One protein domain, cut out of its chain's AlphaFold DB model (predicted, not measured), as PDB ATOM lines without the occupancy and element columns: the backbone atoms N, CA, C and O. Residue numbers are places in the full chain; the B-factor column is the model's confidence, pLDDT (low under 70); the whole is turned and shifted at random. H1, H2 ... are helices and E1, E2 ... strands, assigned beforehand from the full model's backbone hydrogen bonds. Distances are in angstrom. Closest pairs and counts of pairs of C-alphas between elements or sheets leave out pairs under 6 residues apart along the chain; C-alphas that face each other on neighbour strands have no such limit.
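AT A GLANCE: This is residues 1 to 63 of the 65 residues of an uncharacterized protein of Streptomyces sp. SID4920 (UniProt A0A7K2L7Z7). A small compact head, in which helix H1 packs on strand E1 of the hairpin E1 and E2, is followed by a long arm that sticks out, residues 37 to 63, ending in helix H2. The 63 printed residues, in the order E1, E2, H1, H2 with an antiparallel sheet E1 - E2, are mostly helix and extended: the radius of gyration of the C-alphas is 19.3 A, the spans 59 by 20 by 20 A.

HOW THE PARTS SIT: Start at the hairpin of E1, residues 2 to 4, and E2, residues 9 to 11, antiparallel at 143 degrees; N 2 and O 11 are within hydrogen-bond range at 2.8 A. Next, H1, residues 17 to 30, comes closest to E1 at the C-alphas of Phe 2 and Pro 18, 5.1 A. H2, residues 44 to 63, is apart from E1, E2 and H1. In both helices every O i to N i+4 pair is within hydrogen-bond range.

IN THESE COORDINATES: Find C-alpha 2 at (400.563, 640.962, 461.248), where E1 begins. H1 measures 19.3 A; H2 runs 29.2 A to C-alpha 63 at (451.191, 645.005, 478.175).

THE WHOLE: The farthest C-alphas, of Gly 14 and His 63, are 59.6 A apart. The printed part has no cut. The link from H1 to H2 is long; pLDDT is under 70 at residues 32 to 41.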
ATOM      1  N   MET A   1     396.265 640.221 463.451       86.56
ATOM      2  CA  MET A   1     396.828 640.728 462.181       86.56
ATOM      3  C   MET A   1     398.340 640.849 462.337       86.56
ATOM      4  O   MET A   1     398.773 641.137 463.447       86.56
ATOM      5  N   PHE A   2     399.128 640.647 461.285       88.31
ATOM      6  CA  PHE A   2     400.563 640.962 461.248       88.31
ATOM      7  C   PHE A   2     400.869 641.868 460.048       88.31
ATOM      8  O   PHE A   2     400.123 641.878 459.069       88.31
ATOM      9  N   TRP A   3     401.942 642.649 460.128       89.50
ATOM     10  CA  TRP A   3     402.401 643.521 459.046       89.50
ATOM     11  C   TRP A   3     403.619 642.899 458.365       89.50
ATOM     12  O   TRP A   3     404.546 642.475 459.054       89.50
ATOM     13  N   CYS A   4     403.625 642.843 457.033       88.12
ATOM     14  CA  CYS A   4     404.810 642.461 456.270       88.12
ATOM     15  C   CYS A   4     405.481 643.709 455.686       88.12
ATOM     16  O   CYS A   4     404.892 644.420 454.870       88.12
ATOM     17  N   ASP A   5     406.737 643.955 456.064       84.00
ATOM     18  CA  ASP A   5     407.485 645.135 455.622       84.00
ATOM     19  C   ASP A   5     407.977 645.082 454.180       84.00
ATOM     20  O   ASP A   5     408.249 646.138 453.607       84.00
ATOM     21  N   VAL A   6     408.075 643.891 453.591       85.94
ATOM     22  CA  VAL A   6     408.449 643.719 452.182       85.94
ATOM     23  C   VAL A   6     407.233 643.976 451.293       85.94
ATOM     24  O   VAL A   6     407.303 644.772 450.363       85.94
ATOM     25  N   CYS A   7     406.090 643.372 451.633       88.56
ATOM     26  CA  CYS A   7     404.831 643.535 450.902       88.56
ATOM     27  C   CYS A   7     404.121 644.872 451.177       88.56
ATOM     28  O   CYS A   7     403.235 645.245 450.414       88.56
ATOM     29  N   LYS A   8     404.469 645.571 452.269       89.12
ATOM     30  CA  LYS A   8     403.802 646.798 452.753       89.12
ATOM     31  C   LYS A   8     402.284 646.636 452.936       89.12
ATOM     32  O   LYS A   8     401.515 647.547 452.640       89.12
ATOM     33  N   CYS A   9     401.872 645.480 453.461       91.19
ATOM     34  CA  CYS A   9     400.470 645.112 453.668       91.19
ATOM     35  C   CYS A   9     400.252 644.403 455.013       91.19
ATOM     36  O   CYS A   9     401.147 643.733 455.539       91.19
ATOM     37  N   ALA A  10     399.029 644.523 455.543       92.88
ATOM     38  CA  ALA A  10     398.573 643.798 456.724       92.88
ATOM     39  C   ALA A  10     397.892 642.480 456.326       92.88
ATOM     40  O   ALA A  10     397.031 642.459 455.448       92.88
ATOM     41  N   TYR A  11     398.238 641.402 457.022       92.44
ATOM     42  CA  TYR A  11     397.692 640.065 456.810       92.44
ATOM     43  C   TYR A  11     397.007 639.550 458.088       92.44
ATOM     44  O   TYR A  11     397.423 639.879 459.208       92.44
ATOM     45  N   PRO A  12     395.930 638.757 457.974       93.88
ATOM     46  CA  PRO A  12     395.355 638.070 459.125       93.88
ATOM     47  C   PRO A  12     396.318 636.987 459.635       93.88
ATOM     48  O   PRO A  12     397.103 636.434 458.873       93.88
ATOM     49  N   HIS A  13     396.239 636.674 460.928       94.00
ATOM     50  CA  HIS A  13     396.818 635.450 461.489       94.00
ATOM     51  C   HIS A  13     395.697 634.642 462.132       94.00
ATOM     52  O   HIS A  13     394.700 635.218 462.588       94.00
ATOM     53  N   GLY A  14     395.868 633.331 462.173       91.12
ATOM     54  CA  GLY A  14     395.013 632.416 462.905       91.12
ATOM     55  C   GLY A  14     395.419 632.299 464.385       91.12
ATOM     56  O   GLY A  14     396.016 633.230 464.952       91.12
ATOM     57  N   PRO A  15     395.063 631.180 465.041       92.62
ATOM     58  CA  PRO A  15     395.351 630.935 466.455       92.62
ATOM     59  C   PRO A  15     396.848 630.768 466.763       92.62
ATOM     60  O   PRO A  15     397.243 630.894 467.918       92.62
ATOM     61  N   GLU A  16     397.687 630.529 465.754       88.56
ATOM     62  CA  GLU A  16     399.148 630.443 465.868       88.56
ATOM     63  C   GLU A  16     399.820 631.763 466.284       88.56
ATOM     64  O   GLU A  16     400.983 631.768 466.692       88.56
ATOM     65  N   GLY A  17     399.089 632.878 466.189       90.31
ATOM     66  CA  GLY A  17     399.558 634.208 466.558       90.31
ATOM     67  C   GLY A  17     400.365 634.923 465.460       90.31
ATOM     68  O   GLY A  17     400.773 634.327 464.463       90.31
ATOM     69  N   PRO A  18     400.604 636.237 465.625       86.81
ATOM     70  CA  PRO A  18     401.184 637.088 464.583       86.81
ATOM     71  C   PRO A  18     402.621 636.720 464.198       86.81
ATOM     72  O   PRO A  18     402.980 636.866 463.036       86.81
ATOM     73  N   GLY A  19     403.439 636.256 465.150       86.19
ATOM     74  CA  GLY A  19     404.844 635.915 464.899       86.19
ATOM     75  C   GLY A  19     404.992 634.694 463.994       86.19
ATOM     76  O   GLY A  19     405.639 634.771 462.954       86.19
ATOM     77  N   THR A  20     404.311 633.603 464.345       89.00
ATOM     78  CA  THR A  20     404.323 632.344 463.588       89.00
ATOM     79  C   THR A  20     403.752 632.528 462.179       89.00
ATOM     80  O   THR A  20     404.302 632.018 461.204       89.00
ATOM     81  N   ALA A  21     402.678 633.313 462.052       90.81
ATOM     82  CA  ALA A  21     402.083 633.641 460.758       90.81
ATOM     83  C   ALA A  21     403.019 634.484 459.875       90.81
ATOM     84  O   ALA A  21     403.117 634.237 458.672       90.81
ATOM     85  N   LEU A  22     403.736 635.448 460.466       88.56
ATOM     86  CA  LEU A  22     404.735 636.253 459.762       88.56
ATOM     87  C   LEU A  22     405.909 635.387 459.282       88.56
ATOM     88  O   LEU A  22     406.341 635.522 458.141       88.56
ATOM     89  N   GLU A  23     406.401 634.474 460.115       87.44
ATOM     90  CA  GLU A  23     407.502 633.572 459.760       87.44
ATOM     91  C   GLU A  23     407.127 632.628 458.606       87.44
ATOM     92  O   GLU A  23     407.870 632.510 457.623       87.44
ATOM     93  N   ALA A  24     405.932 632.032 458.663       88.19
ATOM     94  CA  ALA A  24     405.397 631.214 457.579       88.19
ATOM     95  C   ALA A  24     405.212 632.031 456.285       88.19
ATOM     96  O   ALA A  24     405.580 631.569 455.202       88.19
ATOM     97  N   HIS A  25     404.699 633.263 456.392       90.38
ATOM     98  CA  HIS A  25     404.555 634.176 455.257       90.38
ATOM     99  C   HIS A  25     405.907 634.512 454.616       90.38
ATOM    100  O   HIS A  25     406.049 634.380 453.402       90.38
ATOM    101  N   ASN A  26     406.910 634.884 455.411       86.88
ATOM    102  CA  ASN A  26     408.242 635.225 454.907       86.88
ATOM    103  C   ASN A  26     408.936 634.012 454.275       86.88
ATOM    104  O   ASN A  26     409.620 634.143 453.260       86.88
ATOM    105  N   THR A  27     408.707 632.819 454.820       86.69
ATOM    106  CA  THR A  27     409.192 631.570 454.224       86.69
ATOM    107  C   THR A  27     408.568 631.320 452.856       86.69
ATOM    108  O   THR A  27     409.286 631.064 451.892       86.69
ATOM    109  N   ALA A  28     407.248 631.462 452.747       88.19
ATOM    110  CA  ALA A  28     406.515 631.190 451.516       88.19
ATOM    111  C   ALA A  28     406.694 632.266 450.428       88.19
ATOM    112  O   ALA A  28     406.712 631.937 449.246       88.19
ATOM    113  N   GLN A  29     406.792 633.544 450.809       87.00
ATOM    114  CA  GLN A  29     406.743 634.686 449.882       87.00
ATOM    115  C   GLN A  29     408.100 635.376 449.678       87.00
ATOM    116  O   GLN A  29     408.304 636.043 448.665       87.00
ATOM    117  N   HIS A  30     409.038 635.230 450.620       84.06
ATOM    118  CA  HIS A  30     410.344 635.910 450.605       84.06
ATOM    119  C   HIS A  30     411.527 634.935 450.726       84.06
ATOM    120  O   HIS A  30     412.645 635.331 451.054       84.06
ATOM    121  N   GLY A  31     411.290 633.646 450.453       77.19
ATOM    122  CA  GLY A  31     412.340 632.629 450.380       77.19
ATOM    123  C   GLY A  31     413.033 632.333 451.713       77.19
ATOM    124  O   GLY A  31     414.201 631.954 451.710       77.19
ATOM    125  N   GLY A  32     412.349 632.517 452.846       63.59
ATOM    126  CA  GLY A  32     412.876 632.141 454.170       63.59
ATOM    127  C   GLY A  32     413.686 633.225 454.871       63.59
ATOM    128  O   GLY A  32     414.018 633.064 456.040       63.59
ATOM    129  N   SER A  33     413.946 634.356 454.213       56.81
ATOM    130  CA  SER A  33     414.499 635.529 454.889       56.81
ATOM    131  C   SER A  33     413.363 636.331 455.514       56.81
ATOM    132  O   SER A  33     412.699 637.148 454.876       56.81
ATOM    133  N   SER A  34     413.089 636.067 456.789       53.00
ATOM    134  CA  SER A  34     412.282 636.986 457.582       53.00
ATOM    135  C   SER A  34     413.034 638.324 457.631       53.00
ATOM    136  O   SER A  34     414.197 638.327 458.029       53.00
ATOM    137  N   PRO A  35     412.441 639.481 457.281       52.34
ATOM    138  CA  PRO A  35     413.081 640.777 457.512       52.34
ATOM    139  C   PRO A  35     413.385 641.028 459.001       52.34
ATOM    140  O   PRO A  35     414.093 641.975 459.314       52.34
ATOM    141  N   ALA A  36     412.921 640.163 459.916       52.47
ATOM    142  CA  ALA A  36     413.375 640.109 461.306       52.47
ATOM    143  C   ALA A  36     414.868 639.728 461.469       52.47
ATOM    144  O   ALA A  36     415.467 640.087 462.483       52.47
ATOM    145  N   ASP A  37     415.475 639.066 460.476       53.53
ATOM    146  CA  ASP A  37     416.935 638.892 460.363       53.53
ATOM    147  C   ASP A  37     417.605 640.069 459.633       53.53
ATOM    148  O   ASP A  37     418.831 640.194 459.599       53.53
ATOM    149  N   GLY A  38     416.802 640.971 459.062       52.34
ATOM    150  CA  GLY A  38     417.256 642.224 458.485       52.34
ATOM    151  C   GLY A  38     417.775 643.135 459.588       52.34
ATOM    152  O   GLY A  38     416.990 643.651 460.374       52.34
ATOM    153  N   LEU A  39     419.103 643.291 459.642       57.38
ATOM    154  CA  LEU A  39     419.848 644.250 460.467       57.38
ATOM    155  C   LEU A  39     419.133 644.601 461.777       57.38
ATOM    156  O   LEU A  39     418.488 645.645 461.883       57.38
ATOM    157  N   ARG A  40     419.289 643.749 462.799       64.44
ATOM    158  CA  ARG A  40     418.942 644.145 464.170       64.44
ATOM    159  C   ARG A  40     419.537 645.534 464.424       64.44
ATOM    160  O   ARG A  40     420.753 645.682 464.265       64.44
ATOM    161  N   PRO A  41     418.724 646.548 464.773       66.25
ATOM    162  CA  PRO A  41     419.230 647.894 464.962       66.25
ATOM    163  C   PRO A  41     420.328 647.854 466.020       66.25
ATOM    164  O   PRO A  41     420.112 647.350 467.124       66.25
ATOM    165  N   ILE A  42     421.514 648.350 465.662       74.81
ATOM    166  CA  ILE A  42     422.613 648.482 466.613       74.81
ATOM    167  C   ILE A  42     422.140 649.450 467.694       74.81
ATOM    168  O   ILE A  42     421.948 650.641 467.459       74.81
ATOM    169  N   THR A  43     421.916 648.915 468.884       81.19
ATOM    170  CA  THR A  43     421.539 649.701 470.055       81.19
ATOM    171  C   THR A  43     422.756 650.452 470.592       81.19
ATOM    172  O   THR A  43     423.891 649.988 470.471       81.19
ATOM    173  N   GLY A  44     422.537 651.591 471.259       82.00
ATOM    174  CA  GLY A  44     423.624 652.332 471.914       82.00
ATOM    175  C   GLY A  44     424.437 651.466 472.887       82.00
ATOM    176  O   GLY A  44     425.653 651.601 472.967       82.00
ATOM    177  N   GLY A  45     423.790 650.496 473.548       85.94
ATOM    178  CA  GLY A  45     424.465 649.519 474.407       85.94
ATOM    179  C   GLY A  45     425.465 648.636 473.653       85.94
ATOM    180  O   GLY A  45     426.573 648.424 474.138       85.94
ATOM    181  N   GLN A  46     425.131 648.177 472.443       86.56
ATOM    182  CA  GLN A  46     426.047 647.384 471.615       86.56
ATOM    183  C   GLN A  46     427.273 648.194 471.169       86.56
ATOM    184  O   GLN A  46     428.375 647.649 471.134       86.56
ATOM    185  N   VAL A  47     427.108 649.494 470.902       88.31
ATOM    186  CA  VAL A  47     428.232 650.397 470.587       88.31
ATOM    187  C   VAL A  47     429.164 650.552 471.789       88.31
ATOM    188  O   VAL A  47     430.380 650.432 471.642       88.31
ATOM    189  N   VAL A  48     428.607 650.769 472.985       93.12
ATOM    190  CA  VAL A  48     429.392 650.899 474.226       93.12
ATOM    191  C   VAL A  48     430.157 649.613 474.534       93.12
ATOM    192  O   VAL A  48     431.348 649.671 474.830       93.12
ATOM    193  N   ILE A  49     429.505 648.452 474.416       94.25
ATOM    194  CA  ILE A  49     430.156 647.150 474.618       94.25
ATOM    195  C   ILE A  49     431.303 646.966 473.616       94.25
ATOM    196  O   ILE A  49     432.407 646.599 474.017       94.25
ATOM    197  N   GLY A  50     431.077 647.278 472.336       92.88
ATOM    198  CA  GLY A  50     432.122 647.218 471.310       92.88
ATOM    199  C   GLY A  50     433.324 648.114 471.628       92.88
ATOM    200  O   GLY A  50     434.466 647.666 471.545       92.88
ATOM    201  N   LEU A  51     433.079 649.355 472.061       95.56
ATOM    202  CA  LEU A  51     434.132 650.292 472.473       95.56
ATOM    203  C   LEU A  51     434.935 649.782 473.674       95.56
ATOM    204  O   LEU A  51     436.163 649.851 473.658       95.56
ATOM    205  N   LEU A  52     434.267 649.237 474.694       96.62
ATOM    206  CA  LEU A  52     434.937 648.676 475.870       96.62
ATOM    207  C   LEU A  52     435.865 647.517 475.492       96.62
ATOM    208  O   LEU A  52     437.003 647.471 475.957       96.62
ATOM    209  N   VAL A  53     435.414 646.622 474.610       96.88
ATOM    210  CA  VAL A  53     436.239 645.510 474.114       96.88
ATOM    211  C   VAL A  53     437.483 646.029 473.391       96.88
ATOM    212  O   VAL A  53     438.586 645.556 473.663       96.88
ATOM    213  N   LEU A  54     437.337 647.034 472.522       96.50
ATOM    214  CA  LEU A  54     438.473 647.631 471.811       96.50
ATOM    215  C   LEU A  54     439.486 648.277 472.767       96.50
ATOM    216  O   LEU A  54     440.691 648.110 472.581       96.50
ATOM    217  N   VAL A  55     439.018 648.967 473.810       96.56
ATOM    218  CA  VAL A  55     439.891 649.553 474.841       96.56
ATOM    219  C   VAL A  55     440.656 648.466 475.598       96.56
ATOM    220  O   VAL A  55     441.867 648.591 475.780       96.56
ATOM    221  N   ILE A  56     439.986 647.383 476.001       96.00
ATOM    222  CA  ILE A  56     440.627 646.263 476.706       96.00
ATOM    223  C   ILE A  56     441.694 645.610 475.826       96.00
ATOM    224  O   ILE A  56     442.808 645.373 476.292       96.00
ATOM    225  N   LEU A  57     441.390 645.363 474.549       95.38
ATOM    226  CA  LEU A  57     442.352 644.793 473.602       95.38
ATOM    227  C   LEU A  57     443.563 645.710 473.397       95.38
ATOM    228  O   LEU A  57     444.695 645.231 473.384       95.38
ATOM    229  N   ALA A  58     443.347 647.024 473.293       94.00
ATOM    230  CA  ALA A  58     444.428 647.997 473.170       94.00
ATOM    231  C   ALA A  58     445.328 648.029 474.418       94.00
ATOM    232  O   ALA A  58     446.549 648.122 474.296       94.00
ATOM    233  N   LEU A  59     444.745 647.924 475.616       93.69
ATOM    234  CA  LEU A  59     445.503 647.822 476.864       93.69
ATOM    235  C   LEU A  59     446.289 646.510 476.934       93.69
ATOM    236  O   LEU A  59     447.482 646.534 477.223       93.69
ATOM    237  N   ALA A  60     445.660 645.380 476.608       90.50
ATOM    238  CA  ALA A  60     446.328 644.082 476.590       90.50
ATOM    239  C   ALA A  60     447.516 644.067 475.615       90.50
ATOM    240  O   ALA A  60     448.607 643.643 475.988       90.50
ATOM    241  N   ALA A  61     447.346 644.609 474.404       89.88
ATOM    242  CA  ALA A  61     448.422 644.723 473.421       89.88
ATOM    243  C   ALA A  61     449.603 645.565 473.935       89.88
ATOM    244  O   ALA A  61     450.752 645.231 473.672       89.88
ATOM    245  N   ARG A  62     449.334 646.624 474.707       88.31
ATOM    246  CA  ARG A  62     450.372 647.459 475.332       88.31
ATOM    247  C   ARG A  62     451.133 646.771 476.462       88.31
ATOM    248  O   ARG A  62     452.239 647.194 476.759       88.31
ATOM    249  N   HIS A  63     450.539 645.776 477.113       78.62
ATOM    250  CA  HIS A  63     451.191 645.005 478.175       78.62
ATOM    251  C   HIS A  63     451.932 643.766 477.653       78.62
ATOM    252  O   HIS A  63     452.710 643.172 478.392       78.62
TER     253      HIS A  63